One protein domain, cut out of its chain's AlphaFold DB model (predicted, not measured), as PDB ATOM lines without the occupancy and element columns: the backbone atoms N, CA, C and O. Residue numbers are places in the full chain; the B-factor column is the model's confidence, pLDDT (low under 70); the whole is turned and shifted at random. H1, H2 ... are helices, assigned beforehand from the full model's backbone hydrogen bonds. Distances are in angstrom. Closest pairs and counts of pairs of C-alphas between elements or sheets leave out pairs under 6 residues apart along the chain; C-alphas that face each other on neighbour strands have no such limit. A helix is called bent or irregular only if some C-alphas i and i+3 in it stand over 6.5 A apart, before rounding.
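This is residues 52 to 72 and 85 to 137 of the 174 residues of an uncharacterized protein of Pyronema omphalodes (strain CBS 100304) (UniProt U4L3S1). One very long, gently bent helix, H2, makes the length of a rod, and the shorter H1 packs on its first arm, running the opposite way. Residues 112 to 137 of H2 stick out free. The 74 printed residues, all helix in class, hold H1 then H2; the whole is extended, radius of gyration of the C-alphas 22.0 A, spans 77 by 19 by 14 A.

H1, residues 52 to 70, runs 26.3 A from C-alpha 52 at (22.155, -42.007, -45.353). H2, residues 85 to 137, was assigned as one helix by its hydrogen bonds but is bent: C-alphas 103 and 106 are 6.7 A apart. Arm H2a, residues 85 to 103, has a kink of 30 degrees near residue 95; arm H2b, residues 106 to 137, runs 46.9 A to C-alpha 137 at (-0.981, -25.395, -11.604).

H1 touches H2a with residues 61 to 69 alone, closest C-alphas Val 69 and Ser 96, 7.2 A, opposite ways at 38 degrees, only just a steep tilt. H1 and H2b are close but not clearly touching, closest C-alphas Gly 58 and Asp 107, 7.9 A. Every O i to N i+4 pair is within hydrogen-bond range in H1 and H2b, 13 of 15 in H2a.

The farthest C-alphas, Thr 85 and Gln 137, are 77.0 A apart. Residues 73 to 84 are cut out; C-alphas 72 and 85 are 12.6 A apart. Residues 71 to 72, 85 to 94 and 137 have pLDDT under 70.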
ATOM      1  N   THR A  52      22.140 -41.269 -44.078       79.19
ATOM      2  CA  THR A  52      22.155 -42.007 -45.353       79.19
ATOM      3  C   THR A  52      22.057 -41.063 -46.550       79.19
ATOM      4  O   THR A  52      22.739 -41.265 -47.552       79.19
ATOM      5  N   ILE A  53      21.248 -40.004 -46.442       81.31
ATOM      6  CA  ILE A  53      21.154 -38.978 -47.491       81.31
ATOM      7  C   ILE A  53      22.475 -38.212 -47.592       81.31
ATOM      8  O   ILE A  53      22.991 -38.050 -48.698       81.31
ATOM      9  N   LEU A  54      23.044 -37.806 -46.454       81.06
ATOM     10  CA  LEU A  54      24.303 -37.063 -46.400       81.06
ATOM     11  C   LEU A  54      25.461 -37.862 -47.019       81.06
ATOM     12  O   LEU A  54      26.151 -37.366 -47.906       81.06
ATOM     13  N   PHE A  55      25.595 -39.139 -46.652       83.31
ATOM     14  CA  PHE A  55      26.584 -40.048 -47.233       83.31
ATOM     15  C   PHE A  55      26.365 -40.266 -48.731       83.31
ATOM     16  O   PHE A  55      27.329 -40.240 -49.495       83.31
ATOM     17  N   SER A  56      25.115 -40.436 -49.178       84.50
ATOM     18  CA  SER A  56      24.822 -40.603 -50.609       84.50
ATOM     19  C   SER A  56      25.153 -39.350 -51.432       84.50
ATOM     20  O   SER A  56      25.690 -39.461 -52.533       84.50
ATOM     21  N   CYS A  57      24.895 -38.160 -50.881       80.62
ATOM     22  CA  CYS A  57      25.192 -36.882 -51.520       80.62
ATOM     23  C   CYS A  57      26.706 -36.637 -51.576       80.62
ATOM     24  O   CYS A  57      27.242 -36.358 -52.646       80.62
ATOM     25  N   GLY A  58      27.414 -36.834 -50.458       82.19
ATOM     26  CA  GLY A  58      28.870 -36.693 -50.396       82.19
ATOM     27  C   GLY A  58      29.599 -37.666 -51.326       82.19
ATOM     28  O   GLY A  58      30.538 -37.274 -52.019       82.19
ATOM     29  N   ALA A  59      29.127 -38.913 -51.419       83.94
ATOM     30  CA  ALA A  59      29.671 -39.899 -52.349       83.94
ATOM     31  C   ALA A  59      29.441 -39.503 -53.816       83.94
ATOM     32  O   ALA A  59      30.362 -39.613 -54.624       83.94
ATOM     33  N   ALA A  60      28.251 -39.001 -54.165       86.19
ATOM     34  CA  ALA A  60      27.960 -38.523 -55.517       86.19
ATOM     35  C   ALA A  60      28.819 -37.303 -55.891       86.19
ATOM     36  O   ALA A  60      29.365 -37.251 -56.989       86.19
ATOM     37  N   LEU A  61      28.997 -36.356 -54.967       83.25
ATOM     38  CA  LEU A  61      29.858 -35.186 -55.140       83.25
ATOM     39  C   LEU A  61      31.339 -35.578 -55.308       83.25
ATOM     40  O   LEU A  61      32.003 -35.096 -56.228       83.25
ATOM     41  N   GLY A  62      31.839 -36.506 -54.486       82.69
ATOM     42  CA  GLY A  62      33.197 -37.044 -54.601       82.69
ATOM     43  C   GLY A  62      33.425 -37.807 -55.907       82.69
ATOM     44  O   GLY A  62      34.447 -37.608 -56.567       82.69
ATOM     45  N   LEU A  63      32.452 -38.622 -56.326       82.50
ATOM     46  CA  LEU A  63      32.511 -39.346 -57.593       82.50
ATOM     47  C   LEU A  63      32.450 -38.390 -58.792       82.50
ATOM     48  O   LEU A  63      33.234 -38.557 -59.720       82.50
ATOM     49  N   CYS A  64      31.599 -37.358 -58.751       75.25
ATOM     50  CA  CYS A  64      31.521 -36.326 -59.789       75.25
ATOM     51  C   CYS A  64      32.872 -35.632 -60.014       75.25
ATOM     52  O   CYS A  64      33.283 -35.419 -61.158       75.25
ATOM     53  N   VAL A  65      33.600 -35.318 -58.938       78.31
ATOM     54  CA  VAL A  65      34.949 -34.745 -59.051       78.31
ATOM     55  C   VAL A  65      35.954 -35.782 -59.543       78.31
ATOM     56  O   VAL A  65      36.744 -35.483 -60.439       78.31
ATOM     57  N   TRP A  66      35.907 -37.004 -59.005       77.38
ATOM     58  CA  TRP A  66      36.779 -38.104 -59.420       77.38
ATOM     59  C   TRP A  66      36.678 -38.372 -60.924       77.38
ATOM     60  O   TRP A  66      37.701 -38.469 -61.598       77.38
ATOM     61  N   THR A  67      35.464 -38.406 -61.480       75.50
ATOM     62  CA  THR A  67      35.252 -38.619 -62.918       75.50
ATOM     63  C   THR A  67      35.780 -37.469 -63.771       75.50
ATOM     64  O   THR A  67      36.372 -37.719 -64.816       75.50
ATOM     65  N   GLY A  68      35.638 -36.216 -63.319       75.25
ATOM     66  CA  GLY A  68      36.186 -35.057 -64.032       75.25
ATOM     67  C   GLY A  68      37.718 -35.039 -64.048       75.25
ATOM     68  O   GLY A  68      38.325 -34.663 -65.048       75.25
ATOM     69  N   VAL A  69      38.349 -35.504 -62.968       70.50
ATOM     70  CA  VAL A  69      39.812 -35.643 -62.882       70.50
ATOM     71  C   VAL A  69      40.311 -36.824 -63.719       70.50
ATOM     72  O   VAL A  69      41.342 -36.713 -64.379       70.50
ATOM     73  N   HIS A  70      39.577 -37.940 -63.734       70.25
ATOM     74  CA  HIS A  70      39.987 -39.158 -64.434       70.25
ATOM     75  C   HIS A  70      39.795 -39.082 -65.961       70.25
ATOM     76  O   HIS A  70      40.458 -39.813 -66.696       70.25
ATOM     77  N   LEU A  71      38.926 -38.191 -66.451       66.06
ATOM     78  CA  LEU A  71      38.732 -37.960 -67.887       66.06
ATOM     79  C   LEU A  71      39.819 -37.058 -68.505       66.06
ATOM     80  O   LEU A  71      39.956 -37.018 -69.720       66.06
ATOM     81  N   ASN A  72      40.631 -36.378 -67.687       63.97
ATOM     82  CA  ASN A  72      41.730 -35.519 -68.148       63.97
ATOM     83  C   ASN A  72      43.087 -36.260 -68.233       63.97
ATOM     84  O   ASN A  72      44.152 -35.643 -68.180       63.97
ATOM     85  N   THR A  85      54.592 -39.694 -64.672       55.34
ATOM     86  CA  THR A  85      53.124 -39.662 -64.571       55.34
ATOM     87  C   THR A  85      52.654 -39.086 -63.230       55.34
ATOM     88  O   THR A  85      51.574 -38.510 -63.153       55.34
ATOM     89  N   ILE A  86      53.494 -39.143 -62.191       57.19
ATOM     90  CA  ILE A  86      53.233 -38.576 -60.862       57.19
ATOM     91  C   ILE A  86      53.293 -37.034 -60.866       57.19
ATOM     92  O   ILE A  86      52.554 -36.383 -60.127       57.19
ATOM     93  N   GLU A  87      54.121 -36.421 -61.720       59.50
ATOM     94  CA  GLU A  87      54.314 -34.963 -61.762       59.50
ATOM     95  C   GLU A  87      53.130 -34.242 -62.428       59.50
ATOM     96  O   GLU A  87      52.714 -33.167 -61.997       59.50
ATOM     97  N   THR A  88      52.527 -34.862 -63.443       60.12
ATOM     98  CA  THR A  88      51.328 -34.333 -64.107       60.12
ATOM     99  C   THR A  88      50.108 -34.443 -63.194       60.12
ATOM    100  O   THR A  88      49.351 -33.484 -63.048       60.12
ATOM    101  N   VAL A  89      49.971 -35.574 -62.498       60.44
ATOM    102  CA  VAL A  89      48.884 -35.836 -61.544       60.44
ATOM    103  C   VAL A  89      48.887 -34.804 -60.407       60.44
ATOM    104  O   VAL A  89      47.837 -34.235 -60.112       60.44
ATOM    105  N   SER A  90      50.044 -34.445 -59.837       61.88
ATOM    106  CA  SER A  90      50.097 -33.478 -58.722       61.88
ATOM    107  C   SER A  90      49.563 -32.080 -59.087       61.88
ATOM    108  O   SER A  90      48.903 -31.430 -58.272       61.88
ATOM    109  N   ARG A  91      49.773 -31.626 -60.332       65.25
ATOM    110  CA  ARG A  91      49.320 -30.302 -60.805       65.25
ATOM    111  C   ARG A  91      47.805 -30.239 -60.998       65.25
ATOM    112  O   ARG A  91      47.205 -29.188 -60.758       65.25
ATOM    113  N   PHE A  92      47.188 -31.349 -61.398       64.38
ATOM    114  CA  PHE A  92      45.735 -31.457 -61.537       64.38
ATOM    115  C   PHE A  92      45.043 -31.697 -60.194       64.38
ATOM    116  O   PHE A  92      44.006 -31.082 -59.944       64.38
ATOM    117  N   LEU A  93      45.665 -32.465 -59.291       66.31
ATOM    118  CA  LEU A  93      45.184 -32.625 -57.915       66.31
ATOM    119  C   LEU A  93      45.129 -31.287 -57.177       66.31
ATOM    120  O   LEU A  93      44.168 -31.021 -56.464       66.31
ATOM    121  N   GLY A  94      46.114 -30.408 -57.389       69.94
ATOM    122  CA  GLY A  94      46.080 -29.064 -56.813       69.94
ATOM    123  C   GLY A  94      44.795 -28.318 -57.180       69.94
ATOM    124  O   GLY A  94      44.105 -27.814 -56.302       69.94
ATOM    125  N   LYS A  95      44.420 -28.306 -58.466       71.56
ATOM    126  CA  LYS A  95      43.193 -27.648 -58.953       71.56
ATOM    127  C   LYS A  95      41.912 -28.346 -58.493       71.56
ATOM    128  O   LYS A  95      40.958 -27.657 -58.135       71.56
ATOM    129  N   SER A  96      41.883 -29.679 -58.453       73.94
ATOM    130  CA  SER A  96      40.707 -30.414 -57.975       73.94
ATOM    131  C   SER A  96      40.483 -30.228 -56.476       73.94
ATOM    132  O   SER A  96      39.338 -30.216 -56.047       73.94
ATOM    133  N   MET A  97      41.536 -30.019 -55.682       76.69
ATOM    134  CA  MET A  97      41.402 -29.722 -54.252       76.69
ATOM    135  C   MET A  97      40.727 -28.369 -54.005       76.69
ATOM    136  O   MET A  97      39.851 -28.284 -53.150       76.69
ATOM    137  N   TRP A  98      41.035 -27.336 -54.798       79.44
ATOM    138  CA  TRP A  98      40.310 -26.057 -54.728       79.44
ATOM    139  C   TRP A  98      38.830 -26.211 -55.105       79.44
ATOM    140  O   TRP A  98      37.963 -25.635 -54.448       79.44
ATOM    141  N   ALA A  99      38.532 -27.031 -56.116       79.50
ATOM    142  CA  ALA A  99      37.156 -27.348 -56.492       79.50
ATOM    143  C   ALA A  99      36.432 -28.165 -55.407       79.50
ATOM    144  O   ALA A  99      35.277 -27.880 -55.108       79.50
ATOM    145  N   LEU A 100      37.107 -29.126 -54.768       78.88
ATOM    146  CA  LEU A 100      36.563 -29.908 -53.654       78.88
ATOM    147  C   LEU A 100      36.231 -29.019 -52.460       78.88
ATOM    148  O   LEU A 100      35.148 -29.148 -51.902       78.88
ATOM    149  N   ILE A 101      37.109 -28.081 -52.100       81.38
ATOM    150  CA  ILE A 101      36.849 -27.127 -51.012       81.38
ATOM    151  C   ILE A 101      35.580 -26.307 -51.301       81.38
ATOM    152  O   ILE A 101      34.741 -26.139 -50.417       81.38
ATOM    153  N   ALA A 102      35.391 -25.854 -52.545       83.12
ATOM    154  CA  ALA A 102      34.176 -25.146 -52.953       83.12
ATOM    155  C   ALA A 102      32.927 -26.051 -52.963       83.12
ATOM    156  O   ALA A 102      31.830 -25.597 -52.647       83.12
ATOM    157  N   LEU A 103      33.089 -27.332 -53.297       79.50
ATOM    158  CA  LEU A 103      32.008 -28.315 -53.382       79.50
ATOM    159  C   LEU A 103      31.551 -28.831 -52.007       79.50
ATOM    160  O   LEU A 103      30.378 -29.147 -51.836       79.50
ATOM    161  N   PHE A 104      32.456 -28.902 -51.027       80.88
ATOM    162  CA  PHE A 104      32.136 -29.283 -49.648       80.88
ATOM    163  C   PHE A 104      31.516 -28.137 -48.842       80.88
ATOM    164  O   PHE A 104      30.840 -28.389 -47.848       80.88
ATOM    165  N   ALA A 105      31.675 -26.884 -49.276       83.44
ATOM    166  CA  ALA A 105      31.055 -25.726 -48.633       83.44
ATOM    167  C   ALA A 105      29.539 -25.888 -48.344       83.44
ATOM    168  O   ALA A 105      29.144 -25.663 -47.198       83.44
ATOM    169  N   PRO A 106      28.676 -26.309 -49.296       78.50
ATOM    170  CA  PRO A 106      27.249 -26.522 -49.026       78.50
ATOM    171  C   PRO A 106      26.957 -27.630 -48.002       78.50
ATOM    172  O   PRO A 106      25.948 -27.547 -47.305       78.50
ATOM    173  N   ASP A 107      27.827 -28.634 -47.869       82.00
ATOM    174  CA  ASP A 107      27.663 -29.714 -46.888       82.00
ATOM    175  C   ASP A 107      27.986 -29.233 -45.464       82.00
ATOM    176  O   ASP A 107      27.210 -29.429 -44.526       82.00
ATOM    177  N   ILE A 108      29.076 -28.475 -45.309       83.00
ATOM    178  CA  ILE A 108      29.429 -27.855 -44.024       83.00
ATOM    179  C   ILE A 108      28.340 -26.871 -43.575       83.00
ATOM    180  O   ILE A 108      27.937 -26.878 -42.414       83.00
ATOM    181  N   VAL A 109      27.789 -26.066 -44.488       88.69
ATOM    182  CA  VAL A 109      26.670 -25.162 -44.166       88.69
ATOM    183  C   VAL A 109      25.430 -25.945 -43.716       88.69
ATOM    184  O   VAL A 109      24.768 -25.551 -42.753       88.69
ATOM    185  N   LEU A 110      25.131 -27.072 -44.364       83.81
ATOM    186  CA  LEU A 110      23.979 -27.903 -44.024       83.81
ATOM    187  C   LEU A 110      24.123 -28.570 -42.649       83.81
ATOM    188  O   LEU A 110      23.163 -28.588 -41.877       83.81
ATOM    189  N   THR A 111      25.311 -29.077 -42.309       83.31
ATOM    190  CA  THR A 111      25.568 -29.675 -40.984       83.31
ATOM    191  C   THR A 111      25.403 -28.657 -39.854       83.31
ATOM    192  O   THR A 111      24.771 -28.961 -38.839       83.31
ATOM    193  N   VAL A 112      25.874 -27.422 -40.050       90.75
ATOM    194  CA  VAL A 112      25.687 -26.330 -39.080       90.75
ATOM    195  C   VAL A 112      24.211 -25.949 -38.949       90.75
ATOM    196  O   VAL A 112      23.714 -25.800 -37.830       90.75
ATOM    197  N   ALA A 113      23.485 -25.839 -40.064       90.38
ATOM    198  CA  ALA A 113      22.054 -25.539 -40.050       90.38
ATOM    199  C   ALA A 113      21.246 -26.627 -39.318       90.38
ATOM    200  O   ALA A 113      20.365 -26.311 -38.518       90.38
ATOM    201  N   LEU A 114      21.580 -27.904 -39.532       88.25
ATOM    202  CA  LEU A 114      20.959 -29.027 -38.827       88.25
ATOM    203  C   LEU A 114      21.252 -28.992 -37.328       88.25
ATOM    204  O   LEU A 114      20.344 -29.217 -36.531       88.25
ATOM    205  N   HIS A 115      22.482 -28.666 -36.933       91.62
ATOM    206  CA  HIS A 115      22.828 -28.520 -35.523       91.62
ATOM    207  C   HIS A 115      21.991 -27.419 -34.853       91.62
ATOM    208  O   HIS A 115      21.385 -27.649 -33.809       91.62
ATOM    209  N   GLN A 116      21.883 -26.242 -35.478       92.44
ATOM    210  CA  GLN A 116      21.056 -25.146 -34.961       92.44
ATOM    211  C   GLN A 116      19.571 -25.518 -34.895       92.44
ATOM    212  O   GLN A 116      18.901 -25.198 -33.914       92.44
ATOM    213  N   PHE A 117      19.068 -26.223 -35.909       92.38
ATOM    214  CA  PHE A 117      17.689 -26.698 -35.941       92.38
ATOM    215  C   PHE A 117      17.392 -27.679 -34.802       92.38
ATOM    216  O   PHE A 117      16.400 -27.505 -34.097       92.38
ATOM    217  N   LEU A 118      18.259 -28.670 -34.579       92.12
ATOM    218  CA  LEU A 118      18.095 -29.650 -33.502       92.12
ATOM    219  C   LEU A 118      18.119 -28.980 -32.128       92.12
ATOM    220  O   LEU A 118      17.242 -29.232 -31.305       92.12
ATOM    221  N   VAL A 119      19.073 -28.074 -31.911       93.88
ATOM    222  CA  VAL A 119      19.186 -27.316 -30.662       93.88
ATOM    223  C   VAL A 119      17.926 -26.476 -30.423       93.88
ATOM    224  O   VAL A 119      17.316 -26.567 -29.358       93.88
ATOM    225  N   ALA A 120      17.475 -25.703 -31.417       93.44
ATOM    226  CA  ALA A 120      16.256 -24.900 -31.304       93.44
ATOM    227  C   ALA A 120      15.008 -25.763 -31.045       93.44
ATOM    228  O   ALA A 120      14.153 -25.389 -30.240       93.44
ATOM    229  N   TYR A 121      14.927 -26.934 -31.680       93.81
ATOM    230  CA  TYR A 121      13.834 -27.882 -31.494       93.81
ATOM    231  C   TYR A 121      13.786 -28.439 -30.064       93.81
ATOM    232  O   TYR A 121      12.714 -28.506 -29.453       93.81
ATOM    233  N   GLU A 122      14.938 -28.783 -29.482       94.88
ATOM    234  CA  GLU A 122      15.007 -29.211 -28.082       94.88
ATOM    235  C   GLU A 122      14.596 -28.097 -27.114       94.88
ATOM    236  O   GLU A 122      13.801 -28.340 -26.198       94.88
ATOM    237  N   TYR A 123      15.060 -26.866 -27.346       93.44
ATOM    238  CA  TYR A 123      14.662 -25.715 -26.536       93.44
ATOM    239  C   TYR A 123      13.159 -25.431 -26.629       93.44
ATOM    240  O   TYR A 123      12.510 -25.237 -25.597       93.44
ATOM    241  N   GLN A 124      12.571 -25.471 -27.828       92.81
ATOM    242  CA  GLN A 124      11.127 -25.297 -28.014       92.81
ATOM    243  C   GLN A 124      10.338 -26.363 -27.240       92.81
ATOM    244  O   GLN A 124       9.352 -26.056 -26.564       92.81
ATOM    245  N   ARG A 125      10.808 -27.614 -27.267       91.19
ATOM    246  CA  ARG A 125      10.199 -28.708 -26.505       91.19
ATOM    247  C   ARG A 125      10.294 -28.482 -24.995       91.19
ATOM    248  O   ARG A 125       9.351 -28.810 -24.277       91.19
ATOM    249  N   ALA A 126      11.407 -27.944 -24.501       91.88
ATOM    250  CA  ALA A 126      11.563 -27.611 -23.088       91.88
ATOM    251  C   ALA A 126      10.596 -26.493 -22.660       91.88
ATOM    252  O   ALA A 126       9.894 -26.654 -21.663       91.88
ATOM    253  N   VAL A 127      10.492 -25.411 -23.438       93.31
ATOM    254  CA  VAL A 127       9.581 -24.283 -23.158       93.31
ATOM    255  C   VAL A 127       8.119 -24.732 -23.127       93.31
ATOM    256  O   VAL A 127       7.403 -24.404 -22.179       93.31
ATOM    257  N   ASN A 128       7.693 -25.548 -24.094       92.50
ATOM    258  CA  ASN A 128       6.325 -26.068 -24.140       92.50
ATOM    259  C   ASN A 128       5.981 -26.898 -22.889       92.50
ATOM    260  O   ASN A 128       4.909 -26.725 -22.313       92.50
ATOM    261  N   LYS A 129       6.920 -27.714 -22.387       92.19
ATOM    262  CA  LYS A 129       6.728 -28.477 -21.138       92.19
ATOM    263  C   LYS A 129       6.550 -27.575 -19.912       92.19
ATOM    264  O   LYS A 129       5.815 -27.931 -18.993       92.19
ATOM    265  N   PHE A 130       7.233 -26.431 -19.851       89.25
ATOM    266  CA  PHE A 130       7.054 -25.478 -18.750       89.25
ATOM    267  C   PHE A 130       5.723 -24.725 -18.853       89.25
ATOM    268  O   PHE A 130       5.099 -24.469 -17.822       89.25
ATOM    269  N   ALA A 131       5.260 -24.424 -20.071       86.25
ATOM    270  CA  ALA A 131       3.943 -23.831 -20.297       86.25
ATOM    271  C   ALA A 131       2.818 -24.769 -19.827       86.25
ATOM    272  O   ALA A 131       1.941 -24.345 -19.079       86.25
ATOM    273  N   GLU A 132       2.893 -26.058 -20.166       84.62
ATOM    274  CA  GLU A 132       1.933 -27.072 -19.708       84.62
ATOM    275  C   GLU A 132       1.901 -27.198 -18.179       84.62
ATOM    276  O   GLU A 132       0.827 -27.191 -17.581       84.62
ATOM    277  N   LYS A 133       3.068 -27.238 -17.520       82.31
ATOM    278  CA  LYS A 133       3.148 -27.297 -16.048       82.31
ATOM    279  C   LYS A 133       2.551 -26.061 -15.375       82.31
ATOM    280  O   LYS A 133       1.889 -26.193 -14.351       82.31
ATOM    281  N   LYS A 134       2.758 -24.871 -15.949       79.81
ATOM    282  CA  LYS A 134       2.170 -23.625 -15.440       79.81
ATOM    283  C   LYS A 134       0.641 -23.634 -15.566       79.81
ATOM    284  O   LYS A 134      -0.037 -23.274 -14.608       79.81
ATOM    285  N   ASN A 135       0.116 -24.097 -16.701       70.62
ATOM    286  CA  ASN A 135      -1.326 -24.223 -16.944       70.62
ATOM    287  C   ASN A 135      -1.980 -25.339 -16.105       70.62
ATOM    288  O   ASN A 135      -3.151 -25.257 -15.777       70.62
ATOM    289  N   ALA A 136      -1.238 -26.379 -15.714       75.12
ATOM    290  CA  ALA A 136      -1.747 -27.408 -14.802       75.12
ATOM    291  C   ALA A 136      -1.845 -26.923 -13.343       75.12
ATOM    292  O   ALA A 136      -2.593 -27.492 -12.550       75.12
ATOM    293  N   GLN A 137      -1.070 -25.898 -12.976       68.12
ATOM    294  CA  GLN A 137      -0.981 -25.395 -11.604       68.12
ATOM    295  C   GLN A 137      -1.835 -24.139 -11.363       68.12
ATOM    296  O   GLN A 137      -2.261 -23.902 -10.235       68.12
TER     297      GLN A 137